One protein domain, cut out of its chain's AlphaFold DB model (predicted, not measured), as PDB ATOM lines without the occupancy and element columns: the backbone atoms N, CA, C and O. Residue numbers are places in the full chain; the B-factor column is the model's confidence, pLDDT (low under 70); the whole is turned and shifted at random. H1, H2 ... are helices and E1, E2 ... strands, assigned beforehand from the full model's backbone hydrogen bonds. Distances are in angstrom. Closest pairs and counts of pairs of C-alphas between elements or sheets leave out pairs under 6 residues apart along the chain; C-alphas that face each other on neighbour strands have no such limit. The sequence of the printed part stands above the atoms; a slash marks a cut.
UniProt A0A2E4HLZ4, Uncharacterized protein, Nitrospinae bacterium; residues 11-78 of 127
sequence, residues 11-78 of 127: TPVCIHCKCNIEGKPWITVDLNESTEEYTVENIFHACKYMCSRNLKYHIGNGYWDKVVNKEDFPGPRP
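Overview. This is residues 11 to 78 of the 127 residues of an uncharacterized protein of Nitrospinae bacterium (UniProt A0A2E4HLZ4). With little regular structure, this is a two-stranded ribbon, E1 running on into E2 and E3 into E4, whose tip, residues 34 to 39, sticks out; short helices H1 and H3 lie by its E1-E4 end. The 68 printed residues, 27 in named elements, run E1 E2 E3 E4 H1 H2 H3, mixed class, with antiparallel sheets E1-E4 and E2-E3. It is compact, radius of gyration of the C-alphas 12.4 A, spanning 38 by 27 by 22 A.

Along the chain. E1, residues 27 to 30, begins at C-alpha 27 (-6.819, 18.208, -38.727) and spans 10.1 A. E2 is 33 to 35, E3 38 to 40, E4 43 to 46, H1 49 to 53, H2 56 to 59; H3, 63 to 66, ends at C-alpha 66 (-14.602, 12.818, -33.779).

Arrangement. Within hydrogen-bond range are N 29 and O 44 of E1 and E4, 2.9 A, and N 35 and O 38 of the hairpin E2 and E3, 3.1 A. The closest C-alphas of E1 and H3, Val 29 and Lys 66, are 5.6 A apart. H2 and H3 are close but not clearly touching, C-alphas 56 and 63 at 7.9 A. H1 has its O i to N i+4 pair within range; H2 and H3 are too short for one.

Size, cuts and confidence. The farthest C-alphas, Glu 37 and Pro 78, are 40.4 A apart. The printed part has no cut; pLDDT is under 70 at 34 to 35 and 74 to 78.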
ATOM      1  N   THR A  11      -8.430  33.329 -35.554       86.56
ATOM      2  CA  THR A  11      -7.541  32.435 -36.291       86.56
ATOM      3  C   THR A  11      -7.350  31.155 -35.478       86.56
ATOM      4  O   THR A  11      -6.907  31.254 -34.329       86.56
ATOM      5  N   PRO A  12      -7.624  29.960 -36.036       91.38
ATOM      6  CA  PRO A  12      -7.506  28.721 -35.282       91.38
ATOM      7  C   PRO A  12      -6.069  28.530 -34.794       91.38
ATOM      8  O   PRO A  12      -5.109  28.708 -35.543       91.38
ATOM      9  N   VAL A  13      -5.908  28.144 -33.529       95.06
ATOM     10  CA  VAL A  13      -4.592  27.930 -32.915       95.06
ATOM     11  C   VAL A  13      -4.324  26.441 -32.796       95.06
ATOM     12  O   VAL A  13      -5.152  25.661 -32.323       95.06
ATOM     13  N   CYS A  14      -3.134  26.012 -33.202       95.69
ATOM     14  CA  CYS A  14      -2.766  24.613 -33.064       95.69
ATOM     15  C   CYS A  14      -2.539  24.231 -31.596       95.69
ATOM     16  O   CYS A  14      -1.691  24.810 -30.916       95.69
ATOM     17  N   ILE A  15      -3.183  23.153 -31.139       95.31
ATOM     18  CA  ILE A  15      -3.058  22.674 -29.756       95.31
ATOM     19  C   ILE A  15      -1.620  22.307 -29.363       95.31
ATOM     20  O   ILE A  15      -1.246  22.478 -28.204       95.31
ATOM     21  N   HIS A  16      -0.802  21.840 -30.312       95.06
ATOM     22  CA  HIS A  16       0.541  21.343 -30.020       95.06
ATOM     23  C   HIS A  16       1.637  22.415 -30.101       95.06
ATOM     24  O   HIS A  16       2.384  22.567 -29.143       95.06
ATOM     25  N   CYS A  17       1.756  23.140 -31.225       95.25
ATOM     26  CA  CYS A  17       2.789  24.183 -31.396       95.25
ATOM     27  C   CYS A  17       2.363  25.548 -30.840       95.25
ATOM     28  O   CYS A  17       3.199  26.442 -30.795       95.25
ATOM     29  N   LYS A  18       1.073  25.738 -30.516       95.38
ATOM     30  CA  LYS A  18       0.469  27.039 -30.173       95.38
ATOM     31  C   LYS A  18       0.628  28.115 -31.255       95.38
ATOM     32  O   LYS A  18       0.487  29.298 -30.986       95.38
ATOM     33  N   CYS A  19       0.915  27.694 -32.481       94.81
ATOM     34  CA  CYS A  19       1.047  28.570 -33.627       94.81
ATOM     35  C   CYS A  19      -0.325  28.848 -34.259       94.81
ATOM     36  O   CYS A  19      -1.159  27.937 -34.340       94.81
ATOM     37  N   ASN A  20      -0.541  30.095 -34.690       95.75
ATOM     38  CA  ASN A  20      -1.724  30.490 -35.451       95.75
ATOM     39  C   ASN A  20      -1.722  29.753 -36.791       95.75
ATOM     40  O   ASN A  20      -0.684  29.634 -37.447       95.75
ATOM     41  N   ILE A  21      -2.872  29.211 -37.170       93.88
ATOM     42  CA  ILE A  21      -3.043  28.460 -38.407       93.88
ATOM     43  C   ILE A  21      -3.549  29.428 -39.469       93.88
ATOM     44  O   ILE A  21      -4.676  29.910 -39.407       93.88
ATOM     45  N   GLU A  22      -2.701  29.690 -40.455       91.12
ATOM     46  CA  GLU A  22      -3.093  30.401 -41.666       91.12
ATOM     47  C   GLU A  22      -3.812  29.414 -42.602       91.12
ATOM     48  O   GLU A  22      -3.218  28.451 -43.087       91.12
ATOM     49  N   GLY A  23      -5.112  29.624 -42.831       87.88
ATOM     50  CA  GLY A  23      -5.935  28.759 -43.686       87.88
ATOM     51  C   GLY A  23      -6.538  27.538 -42.970       87.88
ATOM     52  O   GLY A  23      -6.855  27.588 -41.782       87.88
ATOM     53  N   LYS A  24      -6.760  26.438 -43.711       89.44
ATOM     54  CA  LYS A  24      -7.406  25.215 -43.186       89.44
ATOM     55  C   LYS A  24      -6.428  24.445 -42.276       89.44
ATOM     56  O   LYS A  24      -5.321  24.132 -42.724       89.44
ATOM     57  N   PRO A  25      -6.811  24.079 -41.037       92.81
ATOM     58  CA  PRO A  25      -6.023  23.172 -40.205       92.81
ATOM     59  C   PRO A  25      -5.766  21.834 -40.900       92.81
ATOM     60  O   PRO A  25      -6.621  21.324 -41.618       92.81
ATOM     61  N   TRP A  26      -4.616  21.213 -40.621       92.44
ATOM     62  CA  TRP A  26      -4.323  19.861 -41.106       92.44
ATOM     63  C   TRP A  26      -5.330  18.837 -40.576       92.44
ATOM     64  O   TRP A  26      -5.710  17.900 -41.273       92.44
ATOM     65  N   ILE A  27      -5.748  18.999 -39.322       93.19
ATOM     66  CA  ILE A  27      -6.819  18.208 -38.727       93.19
ATOM     67  C   ILE A  27      -7.562  19.040 -37.690       93.19
ATOM     68  O   ILE A  27      -6.940  19.806 -36.945       93.19
ATOM     69  N   THR A  28      -8.871  18.829 -37.625       94.44
ATOM     70  CA  THR A  28      -9.743  19.377 -36.588       94.44
ATOM     71  C   THR A  28     -10.501  18.238 -35.922       94.44
ATOM     72  O   THR A  28     -11.052  17.377 -36.609       94.44
ATOM     73  N   VAL A  29     -10.509  18.217 -34.591       92.94
ATOM     74  CA  VAL A  29     -11.255  17.252 -33.777       92.94
ATOM     75  C   VAL A  29     -12.270  18.012 -32.945       92.94
ATOM     76  O   VAL A  29     -11.892  18.950 -32.248       92.94
ATOM     77  N   ASP A  30     -13.525  17.592 -33.010       92.56
ATOM     78  CA  ASP A  30     -14.614  18.161 -32.229       92.56
ATOM     79  C   ASP A  30     -15.012  17.175 -31.120       92.56
ATOM     80  O   ASP A  30     -15.530  16.088 -31.384       92.56
ATOM     81  N   LEU A  31     -14.708  17.529 -29.870       88.75
ATOM     82  CA  LEU A  31     -15.071  16.754 -28.682       88.75
ATOM     83  C   LEU A  31     -16.218  17.400 -27.901       88.75
ATOM     84  O   LEU A  31     -16.301  17.179 -26.692       88.75
ATOM     85  N   ASN A  32     -17.058  18.209 -28.545       84.94
ATOM     86  CA  ASN A  32     -18.187  18.849 -27.885       84.94
ATOM     87  C   ASN A  32     -19.030  17.804 -27.145       84.94
ATOM     88  O   ASN A  32     -19.489  16.811 -27.717       84.94
ATOM     89  N   GLU A  33     -19.213  18.037 -25.849       73.94
ATOM     90  CA  GLU A  33     -20.125  17.276 -25.010       73.94
ATOM     91  C   GLU A  33     -21.293  18.200 -24.690       73.94
ATOM     92  O   GLU A  33     -21.140  19.220 -24.016       73.94
ATOM     93  N   SER A  34     -22.456  17.870 -25.247       69.00
ATOM     94  CA  SER A  34     -23.710  18.534 -24.922       69.00
ATOM     95  C   SER A  34     -24.409  17.733 -23.831       69.00
ATOM     96  O   SER A  34     -24.885  16.622 -24.085       69.00
ATOM     97  N   THR A  35     -24.483  18.289 -22.629       69.19
ATOM     98  CA  THR A  35     -25.481  17.875 -21.638       69.19
ATOM     99  C   THR A  35     -26.672  18.828 -21.714       69.19
ATOM    100  O   THR A  35     -26.561  19.925 -22.255       69.19
ATOM    101  N   GLU A  36     -27.832  18.421 -21.192       73.69
ATOM    102  CA  GLU A  36     -29.069  19.228 -21.228       73.69
ATOM    103  C   GLU A  36     -28.922  20.613 -20.563       73.69
ATOM    104  O   GLU A  36     -29.752  21.493 -20.772       73.69
ATOM    105  N   GLU A  37     -27.854  20.816 -19.786       74.19
ATOM    106  CA  GLU A  37     -27.626  21.990 -18.946       74.19
ATOM    107  C   GLU A  37     -26.469  22.887 -19.434       74.19
ATOM    108  O   GLU A  37     -26.460  24.083 -19.138       74.19
ATOM    109  N   TYR A  38     -25.503  22.362 -20.203       70.12
ATOM    110  CA  TYR A  38     -24.373  23.144 -20.719       70.12
ATOM    111  C   TYR A  38     -23.712  22.500 -21.949       70.12
ATOM    112  O   TYR A  38     -23.667  21.278 -22.095       70.12
ATOM    113  N   THR A  39     -23.130  23.340 -22.808       70.88
ATOM    114  CA  THR A  39     -22.297  22.922 -23.945       70.88
ATOM    115  C   THR A  39     -20.881  23.440 -23.736       70.88
ATOM    116  O   THR A  39     -20.663  24.651 -23.731       70.88
ATOM    117  N   VAL A  40     -19.917  22.528 -23.565       74.88
ATOM    118  CA  VAL A  40     -18.487  22.873 -23.575       74.88
ATOM    119  C   VAL A  40     -17.996  22.778 -25.014       74.88
ATOM    120  O   VAL A  40     -18.010  21.688 -25.592       74.88
ATOM    121  N   GLU A  41     -17.527  23.890 -25.580       79.12
ATOM    122  CA  GLU A  41     -16.870  23.866 -26.886       79.12
ATOM    123  C   GLU A  41     -15.433  23.340 -26.756       79.12
ATOM    124  O   GLU A  41     -14.541  24.018 -26.249       79.12
ATOM    125  N   ASN A  42     -15.207  22.110 -27.212       87.50
ATOM    126  CA  ASN A  42     -13.927  21.409 -27.163       87.50
ATOM    127  C   ASN A  42     -13.443  21.089 -28.582       87.50
ATOM    128  O   ASN A  42     -13.320  19.925 -28.982       87.50
ATOM    129  N   ILE A  43     -13.159  22.141 -29.352       91.75
ATOM    130  CA  ILE A  43     -12.619  22.026 -30.707       91.75
ATOM    131  C   ILE A  43     -11.095  22.146 -30.667       91.75
ATOM    132  O   ILE A  43     -10.522  23.102 -30.144       91.75
ATOM    133  N   PHE A  44     -10.417  21.167 -31.262       93.88
ATOM    134  CA  PHE A  44      -8.962  21.079 -31.266       93.88
ATOM    135  C   PHE A  44      -8.400  21.044 -32.680       93.88
ATOM    136  O   PHE A  44      -8.779  20.203 -33.493       93.88
ATOM    137  N   HIS A  45      -7.408  21.895 -32.946       94.88
ATOM    138  CA  HIS A  45      -6.759  21.983 -34.252       94.88
ATOM    139  C   HIS A  45      -5.299  21.531 -34.206       94.88
ATOM    140  O   HIS A  45      -4.554  21.849 -33.272       94.88
ATOM    141  N   ALA A  46      -4.831  20.864 -35.260       95.12
ATOM    142  CA  ALA A  46      -3.405  20.681 -35.507       95.12
ATOM    143  C   ALA A  46      -3.007  21.290 -36.854       95.12
ATOM    144  O   ALA A  46      -3.668  21.063 -37.860       95.12
ATOM    145  N   CYS A  47      -1.903  22.040 -36.884       94.81
ATOM    146  CA  CYS A  47      -1.463  22.753 -38.088       94.81
ATOM    147  C   CYS A  47      -0.772  21.856 -39.127       94.81
ATOM    148  O   CYS A  47      -0.751  22.180 -40.304       94.81
ATOM    149  N   LYS A  48      -0.177  20.734 -38.703       93.00
ATOM    150  CA  LYS A  48       0.598  19.827 -39.564       93.00
ATOM    151  C   LYS A  48       0.556  18.396 -39.051       93.00
ATOM    152  O   LYS A  48       0.289  18.161 -37.870       93.00
ATOM    153  N   TYR A  49       0.948  17.452 -39.902       90.19
ATOM    154  CA  TYR A  49       1.010  16.025 -39.570       90.19
ATOM    155  C   TYR A  49       1.783  15.716 -38.277       90.19
ATOM    156  O   TYR A  49       1.349  14.915 -37.453       90.19
ATOM    157  N   MET A  50       2.921  16.378 -38.046       90.94
ATOM    158  CA  MET A  50       3.694  16.164 -36.815       90.94
ATOM    159  C   MET A  50       2.923  16.586 -35.560       90.94
ATOM    160  O   MET A  50       2.989  15.900 -34.545       90.94
ATOM    161  N   CYS A  51       2.144  17.667 -35.638       93.94
ATOM    162  CA  CYS A  51       1.274  18.094 -34.547       93.94
ATOM    163  C   CYS A  51       0.084  17.139 -34.380       93.94
ATOM    164  O   CYS A  51      -0.264  16.814 -33.249       93.94
ATOM    165  N   SER A  52      -0.485  16.623 -35.478       91.31
ATOM    166  CA  SER A  52      -1.597  15.667 -35.405       91.31
ATOM    167  C   SER A  52      -1.186  14.332 -34.784       91.31
ATOM    168  O   SER A  52      -1.946  13.754 -34.017       91.31
ATOM    169  N   ARG A  53       0.037  13.845 -35.038       89.31
ATOM    170  CA  ARG A  53       0.552  12.619 -34.394       89.31
ATOM    171  C   ARG A  53       0.595  12.711 -32.867       89.31
ATOM    172  O   ARG A  53       0.494  11.684 -32.196       89.31
ATOM    173  N   ASN A  54       0.743  13.922 -32.336       90.69
ATOM    174  CA  ASN A  54       0.817  14.180 -30.904       90.69
ATOM    175  C   ASN A  54      -0.550  14.481 -30.272       90.69
ATOM    176  O   ASN A  54      -0.609  14.639 -29.057       90.69
ATOM    177  N   LEU A  55      -1.647  14.498 -31.044       90.81
ATOM    178  CA  LEU A  55      -2.999  14.738 -30.514       90.81
ATOM    179  C   LEU A  55      -3.375  13.764 -29.401       90.81
ATOM    180  O   LEU A  55      -3.964  14.179 -28.412       90.81
ATOM    181  N   LYS A  56      -2.945  12.503 -29.501       89.81
ATOM    182  CA  LYS A  56      -3.225  11.485 -28.479       89.81
ATOM    183  C   LYS A  56      -2.787  11.871 -27.060       89.81
ATOM    184  O   LYS A  56      -3.342  11.360 -26.098       89.81
ATOM    185  N   TYR A  57      -1.787  12.746 -26.933       91.12
ATOM    186  CA  TYR A  57      -1.291  13.225 -25.641       91.12
ATOM    187  C   TYR A  57      -2.132  14.367 -25.063       91.12
ATOM    188  O   TYR A  57      -2.038  14.629 -23.873       91.12
ATOM    189  N   HIS A  58      -2.929  15.039 -25.895       90.69
ATOM    190  CA  HIS A  58      -3.778  16.161 -25.490       90.69
ATOM    191  C   HIS A  58      -5.223  15.734 -25.255       90.69
ATOM    192  O   HIS A  58      -5.844  16.188 -24.308       90.69
ATOM    193  N   ILE A  59      -5.746  14.858 -26.117       90.56
ATOM    194  CA  ILE A  59      -7.174  14.510 -26.155       90.56
ATOM    195  C   ILE A  59      -7.455  13.012 -25.952       90.56
ATOM    196  O   ILE A  59      -8.591  12.569 -26.079       90.56
ATOM    197  N   GLY A  60      -6.426  12.215 -25.646       88.19
ATOM    198  CA  GLY A  60      -6.549  10.768 -25.445       88.19
ATOM    199  C   GLY A  60      -6.563   9.953 -26.742       88.19
ATOM    200  O   GLY A  60      -6.333  10.470 -27.831       88.19
ATOM    201  N   ASN A  61      -6.778   8.640 -26.639       87.38
ATOM    202  CA  ASN A  61      -6.904   7.754 -27.803       87.38
ATOM    203  C   ASN A  61      -8.363   7.697 -28.295       87.38
ATOM    204  O   ASN A  61      -9.277   8.057 -27.566       87.38
ATOM    205  N   GLY A  62      -8.592   7.218 -29.523       84.38
ATOM    206  CA  GLY A  62      -9.952   7.006 -30.047       84.38
ATOM    207  C   GLY A  62     -10.658   8.260 -30.577       84.38
ATOM    208  O   GLY A  62     -11.815   8.191 -30.964       84.38
ATOM    209  N   TYR A  63      -9.969   9.400 -30.680       87.44
ATOM    210  CA  TYR A  63     -10.543  10.643 -31.212       87.44
ATOM    211  C   TYR A  63     -10.852  10.619 -32.719       87.44
ATOM    212  O   TYR A  63     -11.364  11.598 -33.254       87.44
ATOM    213  N   TRP A  64     -10.515   9.542 -33.433       87.62
ATOM    214  CA  TRP A  64     -10.609   9.500 -34.894       87.62
ATOM    215  C   TRP A  64     -12.054   9.603 -35.401       87.62
ATOM    216  O   TRP A  64     -12.315  10.246 -36.418       87.62
ATOM    217  N   ASP A  65     -13.009   9.062 -34.645       87.19
ATOM    218  CA  ASP A  65     -14.436   9.161 -34.966       87.19
ATOM    219  C   ASP A  65     -14.983  10.582 -34.817       87.19
ATOM    220  O   ASP A  65     -16.008  10.911 -35.412       87.19
ATOM    221  N   LYS A  66     -14.257  11.432 -34.092       89.38
ATOM    222  CA  LYS A  66     -14.602  12.818 -33.779       89.38
ATOM    223  C   LYS A  66     -13.843  13.839 -34.645       89.38
ATOM    224  O   LYS A  66     -13.919  15.042 -34.422       89.38
ATOM    225  N   VAL A  67     -13.072  13.371 -35.631       90.94
ATOM    226  CA  VAL A  67     -12.417  14.240 -36.620       90.94
ATOM    227  C   VAL A  67     -13.477  14.861 -37.526       90.94
ATOM    228  O   VAL A  67     -14.334  14.147 -38.038       90.94
ATOM    229  N   VAL A  68     -13.403  16.172 -37.743       91.00
ATOM    230  CA  VAL A  68     -14.371  16.918 -38.566       91.00
ATOM    231  C   VAL A  68     -14.050  16.764 -40.050       91.00
ATOM    232  O   VAL A  68     -14.924  16.440 -40.845       91.00
ATOM    233  N   ASN A  69     -12.781  16.932 -40.426       87.12
ATOM    234  CA  ASN A  69     -12.335  16.935 -41.818       87.12
ATOM    235  C   ASN A  69     -11.920  15.540 -42.322       87.12
ATOM    236  O   ASN A  69     -10.824  15.361 -42.856       87.12
ATOM    237  N   LYS A  70     -12.758  14.515 -42.103       81.94
ATOM    238  CA  LYS A  70     -12.447  13.115 -42.474       81.94
ATOM    239  C   LYS A  70     -12.201  12.937 -43.975       81.94
ATOM    240  O   LYS A  70     -11.453  12.038 -44.356       81.94
ATOM    241  N   GLU A  71     -12.785  13.790 -44.811       79.69
ATOM    242  CA  GLU A  71     -12.633  13.798 -46.267       79.69
ATOM    243  C   GLU A  71     -11.185  14.014 -46.732       79.69
ATOM    244  O   GLU A  71     -10.794  13.494 -47.776       79.69
ATOM    245  N   ASP A  72     -10.358  14.699 -45.931       82.94
ATOM    246  CA  ASP A  72      -8.941  14.943 -46.240       82.94
ATOM    247  C   ASP A  72      -8.062  13.685 -46.035       82.94
ATOM    248  O   ASP A  72      -6.850  13.694 -46.283       82.94
ATOM    249  N   PHE A  73      -8.647  12.585 -45.548       82.19
ATOM    250  CA  PHE A  73      -7.946  11.367 -45.158       82.19
ATOM    251  C   PHE A  73      -8.492  10.159 -45.944       82.19
ATOM    252  O   PHE A  73      -9.466   9.548 -45.512       82.19
ATOM    253  N   PRO A  74      -7.854   9.742 -47.059       69.94
ATOM    254  CA  PRO A  74      -8.391   8.734 -47.991       69.94
ATOM    255  C   PRO A  74      -8.407   7.276 -47.468       69.94
ATOM    256  O   PRO A  74      -8.438   6.333 -48.252       69.94
ATOM    257  N   GLY A  75      -8.368   7.060 -46.150       64.19
ATOM    258  CA  GLY A  75      -8.403   5.739 -45.519       64.19
ATOM    259  C   GLY A  75      -7.618   5.668 -44.204       64.19
ATOM    260  O   GLY A  75      -6.947   6.636 -43.822       64.19
ATOM    261  N   PRO A  76      -7.674   4.525 -43.489       63.47
ATOM    262  CA  PRO A  76      -6.866   4.306 -42.296       63.47
ATOM    263  C   PRO A  76      -5.385   4.452 -42.655       63.47
ATOM    264  O   PRO A  76      -4.846   3.716 -43.483       63.47
ATOM    265  N   ARG A  77      -4.717   5.438 -42.047       67.19
ATOM    266  CA  ARG A  77      -3.290   5.663 -42.284       67.19
ATOM    267  C   ARG A  77      -2.512   4.428 -41.808       67.19
ATOM    268  O   ARG A  77      -2.805   3.925 -40.721       67.19
ATOM    269  N   PRO A  78      -1.524   3.941 -42.577       60.47
ATOM    270  CA  PRO A  78      -0.756   2.766 -42.198       60.47
ATOM    271  C   PRO A  78      -0.135   2.970 -40.817       60.47
ATOM    272  O   PRO A  78       0.603   3.931 -40.576       60.47
TER     273      PRO A  78